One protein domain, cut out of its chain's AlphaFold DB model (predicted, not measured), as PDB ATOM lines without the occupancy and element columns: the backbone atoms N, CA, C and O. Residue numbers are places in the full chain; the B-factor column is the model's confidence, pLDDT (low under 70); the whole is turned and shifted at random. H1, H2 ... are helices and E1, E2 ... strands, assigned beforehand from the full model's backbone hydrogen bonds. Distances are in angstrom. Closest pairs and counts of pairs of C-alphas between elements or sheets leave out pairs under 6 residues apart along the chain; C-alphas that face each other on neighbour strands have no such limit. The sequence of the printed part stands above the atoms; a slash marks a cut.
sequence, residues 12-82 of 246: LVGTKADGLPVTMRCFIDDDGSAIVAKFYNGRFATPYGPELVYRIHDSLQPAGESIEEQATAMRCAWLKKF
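This is residues 12 to 82 of the 246 residues of an uncharacterized protein of Pleomassaria siparia CBS 279.74 (UniProt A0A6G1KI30). A long two-stranded hairpin, E2 and E3, with short E1 beside E2, makes a small sheet, and one helix, H1, crosses one face: two layers. A long loop, residues 42 to 66, leads to H1. The printed part has 71 residues, under half in named elements, mixed helices and strands. Along the chain E1 E2 E3 form a meander, each strand the antiparallel neighbour of the one before, then H1. It is compact, radius of gyration of the C-alphas 11.7 A, spanning 36 by 28 by 21 A.

Start at E1, residues 12 to 15, in a hairpin with E2, residues 21 to 28; N 13 and O 22 are 2.9 A apart, within hydrogen-bond range. E2 forms a hairpin with E3, residues 35 to 41; look at N 23 and O 40, 2.8 A. H1, residues 67 to 81, is on the sheet, height 7.8 A, over E2 and E3, across the strands; its closest C-alphas with E2 are Arg 75 and Cys 26, 6.8 A. Every O i to N i+4 pair in H1 is within range.

Find C-alpha 12 at (223.491, 363.559, 303.660), where E1 begins. E2 is 23.9 A long, E3 20.3 A; H1, 21.0 A, ends at (213.943, 358.887, 307.679).

The printed part has no cut; the link E3 to H1 is long. In this model, pLDDT is under 70 at residues 28 to 33, 42 to 46, 61 to 64 and 81 to 82.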
ATOM      1  N   LEU A  12     222.086 363.744 304.041       83.75
ATOM      2  CA  LEU A  12     223.491 363.559 303.660       83.75
ATOM      3  C   LEU A  12     223.650 362.143 303.098       83.75
ATOM      4  O   LEU A  12     223.441 361.174 303.829       83.75
ATOM      5  N   VAL A  13     223.975 362.034 301.808       88.00
ATOM      6  CA  VAL A  13     224.055 360.744 301.106       88.00
ATOM      7  C   VAL A  13     225.468 360.294 300.774       88.00
ATOM      8  O   VAL A  13     225.684 359.101 300.581       88.00
ATOM      9  N   GLY A  14     226.438 361.205 300.761       88.75
ATOM     10  CA  GLY A  14     227.822 360.861 300.465       88.75
ATOM     11  C   GLY A  14     228.727 362.073 300.323       88.75
ATOM     12  O   GLY A  14     228.389 363.173 300.765       88.75
ATOM     13  N   THR A  15     229.865 361.877 299.666       89.19
ATOM     14  CA  THR A  15     230.764 362.945 299.218       89.19
ATOM     15  C   THR A  15     231.087 362.815 297.732       89.19
ATOM     16  O   THR A  15     231.017 361.736 297.137       89.19
ATOM     17  N   LYS A  16     231.435 363.949 297.126       89.00
ATOM     18  CA  LYS A  16     231.988 364.062 295.774       89.00
ATOM     19  C   LYS A  16     233.504 363.793 295.812       89.00
ATOM     20  O   LYS A  16     234.122 363.832 296.875       89.00
ATOM     21  N   ALA A  17     234.120 363.536 294.657       86.44
ATOM     22  CA  ALA A  17     235.560 363.273 294.528       86.44
ATOM     23  C   ALA A  17     236.479 364.414 295.028       86.44
ATOM     24  O   ALA A  17     237.632 364.162 295.361       86.44
ATOM     25  N   ASP A  18     235.975 365.651 295.124       84.12
ATOM     26  CA  ASP A  18     236.667 366.808 295.721       84.12
ATOM     27  C   ASP A  18     236.459 366.932 297.248       84.12
ATOM     28  O   ASP A  18     236.882 367.910 297.861       84.12
ATOM     29  N   GLY A  19     235.810 365.945 297.872       82.12
ATOM     30  CA  GLY A  19     235.534 365.891 299.307       82.12
ATOM     31  C   GLY A  19     234.276 366.641 299.752       82.12
ATOM     32  O   GLY A  19     233.908 366.541 300.923       82.12
ATOM     33  N   LEU A  20     233.585 367.361 298.861       84.38
ATOM     34  CA  LEU A  20     232.386 368.119 299.233       84.38
ATOM     35  C   LEU A  20     231.196 367.192 299.560       84.38
ATOM     36  O   LEU A  20     231.007 366.175 298.887       84.38
ATOM     37  N   PRO A  21     230.365 367.526 300.568       84.12
ATOM     38  CA  PRO A  21     229.219 366.708 300.957       84.12
ATOM     39  C   PRO A  21     228.108 366.762 299.905       84.12
ATOM     40  O   PRO A  21     227.684 367.837 299.476       84.12
ATOM     41  N   VAL A  22     227.586 365.593 299.538       86.69
ATOM     42  CA  VAL A  22     226.443 365.445 298.634       86.69
ATOM     43  C   VAL A  22     225.206 365.114 299.456       86.69
ATOM     44  O   VAL A  22     225.186 364.164 300.242       86.69
ATOM     45  N   THR A  23     224.159 365.908 299.266       86.69
ATOM     46  CA  THR A  23     222.856 365.731 299.908       86.69
ATOM     47  C   THR A  23     221.787 365.402 298.871       86.69
ATOM     48  O   THR A  23     221.888 365.811 297.717       86.69
ATOM     49  N   MET A  24     220.753 364.663 299.260       85.44
ATOM     50  CA  MET A  24     219.659 364.257 298.375       85.44
ATOM     51  C   MET A  24     218.310 364.663 298.969       85.44
ATOM     52  O   MET A  24     218.090 364.550 300.179       85.44
ATOM     53  N   ARG A  25     217.391 365.096 298.103       82.94
ATOM     54  CA  ARG A  25     215.967 365.272 298.410       82.94
ATOM     55  C   ARG A  25     215.134 364.348 297.527       82.94
ATOM     56  O   ARG A  25     215.416 364.237 296.335       82.94
ATOM     57  N   CYS A  26     214.080 363.767 298.090       79.56
ATOM     58  CA  CYS A  26     213.025 363.108 297.326       79.56
ATOM     59  C   CYS A  26     211.707 363.883 297.442       79.56
ATOM     60  O   CYS A  26     211.484 364.605 298.416       79.56
ATOM     61  N   PHE A  27     210.862 363.766 296.425       74.06
ATOM     62  CA  PHE A  27     209.526 364.361 296.340       74.06
ATOM     63  C   PHE A  27     208.698 363.564 295.317       74.06
ATOM     64  O   PHE A  27     209.254 362.757 294.571       74.06
ATOM     65  N   ILE A  28     207.378 363.746 295.315       69.62
ATOM     66  CA  ILE A  28     206.490 363.167 294.295       69.62
ATOM     67  C   ILE A  28     206.459 364.130 293.100       69.62
ATOM     68  O   ILE A  28     206.489 365.339 293.320       69.62
ATOM     69  N   ASP A  29     206.448 363.603 291.876       64.94
ATOM     70  CA  ASP A  29     206.371 364.396 290.641       64.94
ATOM     71  C   ASP A  29     205.024 365.129 290.494       64.94
ATOM     72  O   ASP A  29     204.042 364.778 291.157       64.94
ATOM     73  N   ASP A  30     204.969 366.135 289.622       51.34
ATOM     74  CA  ASP A  30     203.835 367.075 289.530       51.34
ATOM     75  C   ASP A  30     202.508 366.393 289.119       51.34
ATOM     76  O   ASP A  30     201.427 366.872 289.467       51.34
ATOM     77  N   ASP A  31     202.571 365.250 288.426       62.59
ATOM     78  CA  ASP A  31     201.416 364.425 288.033       62.59
ATOM     79  C   ASP A  31     201.036 363.334 289.058       62.59
ATOM     80  O   ASP A  31     200.038 362.630 288.890       62.59
ATOM     81  N   GLY A  32     201.820 363.178 290.130       57.72
ATOM     82  CA  GLY A  32     201.637 362.142 291.148       57.72
ATOM     83  C   GLY A  32     202.177 360.749 290.789       57.72
ATOM     84  O   GLY A  32     202.064 359.846 291.620       57.72
ATOM     85  N   SER A  33     202.752 360.540 289.599       68.25
ATOM     86  CA  SER A  33     203.083 359.202 289.076       68.25
ATOM     87  C   SER A  33     204.359 358.583 289.658       68.25
ATOM     88  O   SER A  33     204.453 357.359 289.779       68.25
ATOM     89  N   ALA A  34     205.345 359.406 290.026       71.25
ATOM     90  CA  ALA A  34     206.692 358.959 290.378       71.25
ATOM     91  C   ALA A  34     207.252 359.647 291.634       71.25
ATOM     92  O   ALA A  34     206.901 360.779 291.958       71.25
ATOM     93  N   ILE A  35     208.188 358.981 292.324       74.94
ATOM     94  CA  ILE A  35     209.031 359.612 293.354       74.94
ATOM     95  C   ILE A  35     210.369 359.988 292.722       74.94
ATOM     96  O   ILE A  35     211.225 359.122 292.492       74.94
ATOM     97  N   VAL A  36     210.556 361.284 292.488       78.81
ATOM     98  CA  VAL A  36     211.773 361.876 291.931       78.81
ATOM     99  C   VAL A  36     212.805 362.080 293.042       78.81
ATOM    100  O   VAL A  36     212.481 362.502 294.154       78.81
ATOM    101  N   ALA A  37     214.073 361.801 292.741       83.56
ATOM    102  CA  ALA A  37     215.211 362.109 293.603       83.56
ATOM    103  C   ALA A  37     216.111 363.149 292.918       83.56
ATOM    104  O   ALA A  37     216.405 363.025 291.730       83.56
ATOM    105  N   LYS A  38     216.544 364.171 293.661       84.88
ATOM    106  CA  LYS A  38     217.472 365.215 293.194       84.88
ATOM    107  C   LYS A  38     218.663 365.312 294.149       84.88
ATOM    108  O   LYS A  38     218.473 365.349 295.369       84.88
ATOM    109  N   PHE A  39     219.871 365.351 293.591       86.44
ATOM    110  CA  PHE A  39     221.133 365.385 294.332       86.44
ATOM    111  C   PHE A  39     221.736 366.791 294.298       86.44
ATOM    112  O   PHE A  39     221.589 367.520 293.321       86.44
ATOM    113  N   TYR A  40     222.407 367.192 295.373       83.69
ATOM    114  CA  TYR A  40     222.914 368.546 295.566       83.69
ATOM    115  C   TYR A  40     224.273 368.513 296.255       83.69
ATOM    116  O   TYR A  40     224.426 367.916 297.320       83.69
ATOM    117  N   ASN A  41     225.245 369.228 295.700       80.50
ATOM    118  CA  ASN A  41     226.476 369.549 296.410       80.50
ATOM    119  C   ASN A  41     226.162 370.615 297.485       80.50
ATOM    120  O   ASN A  41     225.616 371.673 297.167       80.50
ATOM    121  N   GLY A  42     226.447 370.329 298.759       63.53
ATOM    122  CA  GLY A  42     226.236 371.247 299.886       63.53
ATOM    123  C   GLY A  42     224.869 371.952 299.893       63.53
ATOM    124  O   GLY A  42     223.814 371.317 299.816       63.53
ATOM    125  N   ARG A  43     224.893 373.292 299.981       52.94
ATOM    126  CA  ARG A  43     223.701 374.167 299.948       52.94
ATOM    127  C   ARG A  43     223.311 374.615 298.522       52.94
ATOM    128  O   ARG A  43     222.409 375.436 298.386       52.94
ATOM    129  N   PHE A  44     223.962 374.135 297.458       55.56
ATOM    130  CA  PHE A  44     223.689 374.638 296.105       55.56
ATOM    131  C   PHE A  44     222.240 374.359 295.652       55.56
ATOM    132  O   PHE A  44     221.586 373.402 296.093       55.56
ATOM    133  N   ALA A  45     221.733 375.253 294.796       54.97
ATOM    134  CA  ALA A  45     220.345 375.268 294.333       54.97
ATOM    135  C   ALA A  45     220.098 374.336 293.135       54.97
ATOM    136  O   ALA A  45     219.051 373.695 293.071       54.97
ATOM    137  N   THR A  46     221.058 374.238 292.211       67.75
ATOM    138  CA  THR A  46     220.955 373.380 291.024       67.75
ATOM    139  C   THR A  46     220.989 371.900 291.423       67.75
ATOM    140  O   THR A  46     221.930 371.493 292.111       67.75
ATOM    141  N   PRO A  47     219.995 371.090 291.017       74.38
ATOM    142  CA  PRO A  47     220.034 369.648 291.199       74.38
ATOM    143  C   PRO A  47     220.926 368.975 290.146       74.38
ATOM    144  O   PRO A  47     220.991 369.411 288.998       74.38
ATOM    145  N   TYR A  48     221.545 367.873 290.544       80.69
ATOM    146  CA  TYR A  48     222.316 366.945 289.718       80.69
ATOM    147  C   TYR A  48     221.712 365.537 289.833       80.69
ATOM    148  O   TYR A  48     220.809 365.307 290.655       80.69
ATOM    149  N   GLY A  49     222.200 364.600 289.022       84.94
ATOM    150  CA  GLY A  49     221.845 363.194 289.130       84.94
ATOM    151  C   GLY A  49     222.685 362.443 290.179       84.94
ATOM    152  O   GLY A  49     223.493 363.040 290.904       84.94
ATOM    153  N   PRO A  50     222.457 361.126 290.318       84.38
ATOM    154  CA  PRO A  50     223.141 360.283 291.299       84.38
ATOM    155  C   PRO A  50     224.652 360.148 291.060       84.38
ATOM    156  O   PRO A  50     225.389 359.916 292.018       84.38
ATOM    157  N   GLU A  51     225.134 360.369 289.834       87.56
ATOM    158  CA  GLU A  51     226.556 360.354 289.446       87.56
ATOM    159  C   GLU A  51     227.432 361.363 290.210       87.56
ATOM    160  O   GLU A  51     228.658 361.264 290.210       87.56
ATOM    161  N   LEU A  52     226.813 362.326 290.902       86.00
ATOM    162  CA  LEU A  52     227.490 363.257 291.803       86.00
ATOM    163  C   LEU A  52     228.091 362.568 293.052       86.00
ATOM    164  O   LEU A  52     229.025 363.106 293.656       86.00
ATOM    165  N   VAL A  53     227.560 361.409 293.463       87.12
ATOM    166  CA  VAL A  53     227.994 360.674 294.664       87.12
ATOM    167  C   VAL A  53     229.194 359.781 294.334       87.12
ATOM    168  O   VAL A  53     229.043 358.680 293.822       87.12
ATOM    169  N   TYR A  54     230.401 360.238 294.675       87.00
ATOM    170  CA  TYR A  54     231.639 359.465 294.490       87.00
ATOM    171  C   TYR A  54     231.871 358.435 295.606       87.00
ATOM    172  O   TYR A  54     232.426 357.363 295.375       87.00
ATOM    173  N   ARG A  55     231.452 358.753 296.836       87.50
ATOM    174  CA  ARG A  55     231.461 357.828 297.976       87.50
ATOM    175  C   ARG A  55     230.156 357.964 298.745       87.50
ATOM    176  O   ARG A  55     229.860 359.047 299.242       87.50
ATOM    177  N   ILE A  56     229.402 356.874 298.864       86.00
ATOM    178  CA  ILE A  56     228.183 356.814 299.682       86.00
ATOM    179  C   ILE A  56     228.553 356.961 301.166       86.00
ATOM    180  O   ILE A  56     229.595 356.487 301.608       86.00
ATOM    181  N   HIS A  57     227.707 357.646 301.932       85.06
ATOM    182  CA  HIS A  57     227.888 357.859 303.365       85.06
ATOM    183  C   HIS A  57     227.682 356.550 304.144       85.06
ATOM    184  O   HIS A  57     226.653 355.898 303.980       85.06
ATOM    185  N   ASP A  58     228.601 356.206 305.052       78.62
ATOM    186  CA  ASP A  58     228.683 354.891 305.718       78.62
ATOM    187  C   ASP A  58     227.401 354.434 306.447       78.62
ATOM    188  O   ASP A  58     227.192 353.242 306.651       78.62
ATOM    189  N   SER A  59     226.512 355.360 306.830       72.44
ATOM    190  CA  SER A  59     225.206 355.041 307.440       72.44
ATOM    191  C   SER A  59     224.080 354.725 306.441       72.44
ATOM    192  O   SER A  59     222.945 354.491 306.862       72.44
ATOM    193  N   LEU A  60     224.373 354.728 305.136       72.94
ATOM    194  CA  LEU A  60     223.476 354.376 304.028       72.94
ATOM    195  C   LEU A  60     224.029 353.192 303.210       72.94
ATOM    196  O   LEU A  60     223.902 353.188 301.988       72.94
ATOM    197  N   GLN A  61     224.684 352.234 303.881       63.84
ATOM    198  CA  GLN A  61     225.394 351.098 303.270       63.84
ATOM    199  C   GLN A  61     224.629 350.514 302.065       63.84
ATOM    200  O   GLN A  61     223.479 350.094 302.232       63.84
ATOM    201  N   PRO A  62     225.220 350.521 300.855       57.44
ATOM    202  CA  PRO A  62     224.498 350.152 299.650       57.44
ATOM    203  C   PRO A  62     224.230 348.648 299.586       57.44
ATOM    204  O   PRO A  62     225.089 347.827 299.899       57.44
ATOM    205  N   ALA A  63     223.059 348.309 299.058       54.94
ATOM    206  CA  ALA A  63     222.906 347.145 298.198       54.94
ATOM    207  C   ALA A  63     222.767 347.686 296.766       54.94
ATOM    208  O   ALA A  63     221.931 348.564 296.541       54.94
ATOM    209  N   GLY A  64     223.602 347.212 295.840       63.00
ATOM    210  CA  GLY A  64     223.616 347.667 294.448       63.00
ATOM    211  C   GLY A  64     225.018 347.895 293.888       63.00
ATOM    212  O   GLY A  64     225.831 348.598 294.493       63.00
ATOM    213  N   GLU A  65     225.277 347.332 292.711       75.38
ATOM    214  CA  GLU A  65     226.527 347.522 291.961       75.38
ATOM    215  C   GLU A  65     226.415 348.704 290.982       75.38
ATOM    216  O   GLU A  65     227.414 349.355 290.675       75.38
ATOM    217  N   SER A  66     225.194 349.026 290.545       85.38
ATOM    218  CA  SER A  66     224.881 350.137 289.640       85.38
ATOM    219  C   SER A  66     224.552 351.452 290.359       85.38
ATOM    220  O   SER A  66     224.158 351.484 291.530       85.38
ATOM    221  N   ILE A  67     224.659 352.562 289.620       82.25
ATOM    222  CA  ILE A  67     224.303 353.909 290.094       82.25
ATOM    223  C   ILE A  67     222.794 353.986 290.395       82.25
ATOM    224  O   ILE A  67     222.371 354.636 291.351       82.25
ATOM    225  N   GLU A  68     221.977 353.279 289.618       82.88
ATOM    226  CA  GLU A  68     220.519 353.225 289.703       82.88
ATOM    227  C   GLU A  68     220.040 352.474 290.954       82.88
ATOM    228  O   GLU A  68     219.136 352.942 291.659       82.88
ATOM    229  N   GLU A  69     220.665 351.339 291.282       83.44
ATOM    230  CA  GLU A  69     220.407 350.611 292.529       83.44
ATOM    231  C   GLU A  69     220.849 351.433 293.740       83.44
ATOM    232  O   GLU A  69     220.084 351.575 294.694       83.44
ATOM    233  N   GLN A  70     222.028 352.058 293.684       82.81
ATOM    234  CA  GLN A  70     222.525 352.937 294.747       82.81
ATOM    235  C   GLN A  70     221.595 354.144 294.955       82.81
ATOM    236  O   GLN A  70     221.217 354.449 296.088       82.81
ATOM    237  N   ALA A  71     221.130 354.787 293.880       83.94
ATOM    238  CA  ALA A  71     220.125 355.850 293.933       83.94
ATOM    239  C   ALA A  71     218.792 355.369 294.526       83.94
ATOM    240  O   ALA A  71     218.119 356.116 295.243       83.94
ATOM    241  N   THR A  72     218.411 354.118 294.269       84.62
ATOM    242  CA  THR A  72     217.207 353.491 294.826       84.62
ATOM    243  C   THR A  72     217.377 353.169 296.313       84.62
ATOM    244  O   THR A  72     216.497 353.499 297.110       84.62
ATOM    245  N   ALA A  73     218.526 352.637 296.734       82.44
ATOM    246  CA  ALA A  73     218.866 352.411 298.137       82.44
ATOM    247  C   ALA A  73     218.881 353.729 298.933       82.44
ATOM    248  O   ALA A  73     218.262 353.816 299.998       82.44
ATOM    249  N   MET A  74     219.491 354.786 298.381       85.25
ATOM    250  CA  MET A  74     219.489 356.131 298.968       85.25
ATOM    251  C   MET A  74     218.065 356.708 299.075       85.25
ATOM    252  O   MET A  74     217.704 357.224 300.135       85.25
ATOM    253  N   ARG A  75     217.219 356.555 298.042       83.19
ATOM    254  CA  ARG A  75     215.791 356.947 298.051       83.19
ATOM    255  C   ARG A  75     215.001 356.215 299.137       83.19
ATOM    256  O   ARG A  75     214.292 356.849 299.915       83.19
ATOM    257  N   CYS A  76     215.177 354.903 299.255       80.69
ATOM    258  CA  CYS A  76     214.558 354.091 300.304       80.69
ATOM    259  C   CYS A  76     215.044 354.478 301.710       80.69
ATOM    260  O   CYS A  76     214.253 354.493 302.653       80.69
ATOM    261  N   ALA A  77     216.320 354.833 301.875       78.19
ATOM    262  CA  ALA A  77     216.856 355.317 303.147       78.19
ATOM    263  C   ALA A  77     216.371 356.737 303.503       78.19
ATOM    264  O   ALA A  77     216.193 357.034 304.685       78.19
ATOM    265  N   TRP A  78     216.108 357.589 302.505       78.25
ATOM    266  CA  TRP A  78     215.431 358.878 302.688       78.25
ATOM    267  C   TRP A  78     213.984 358.663 303.139       78.25
ATOM    268  O   TRP A  78     213.615 359.175 304.188       78.25
ATOM    269  N   LEU A  79     213.201 357.818 302.456       73.00
ATOM    270  CA  LEU A  79     211.800 357.528 302.818       73.00
ATOM    271  C   LEU A  79     211.647 356.912 304.223       73.00
ATOM    272  O   LEU A  79     210.676 357.196 304.917       73.00
ATOM    273  N   LYS A  80     212.624 356.117 304.680       71.38
ATOM    274  CA  LYS A  80     212.671 355.591 306.060       71.38
ATOM    275  C   LYS A  80     212.946 356.662 307.127       71.38
ATOM    276  O   LYS A  80     212.605 356.444 308.285       71.38
ATOM    277  N   LYS A  81     213.593 357.776 306.767       67.81
ATOM    278  CA  LYS A  81     213.943 358.887 307.679       67.81
ATOM    279  C   LYS A  81     212.959 360.058 307.592       67.81
ATOM    280  O   LYS A  81     212.746 360.744 308.585       67.81
ATOM    281  N   PHE A  82     212.350 360.257 306.427       60.66
ATOM    282  CA  PHE A  82     211.383 361.305 306.124       60.66
ATOM    283  C   PHE A  82     210.067 360.645 305.695       60.66
ATOM    284  O   PHE A  82     209.820 360.409 304.512       60.66
TER     285      PHE A  82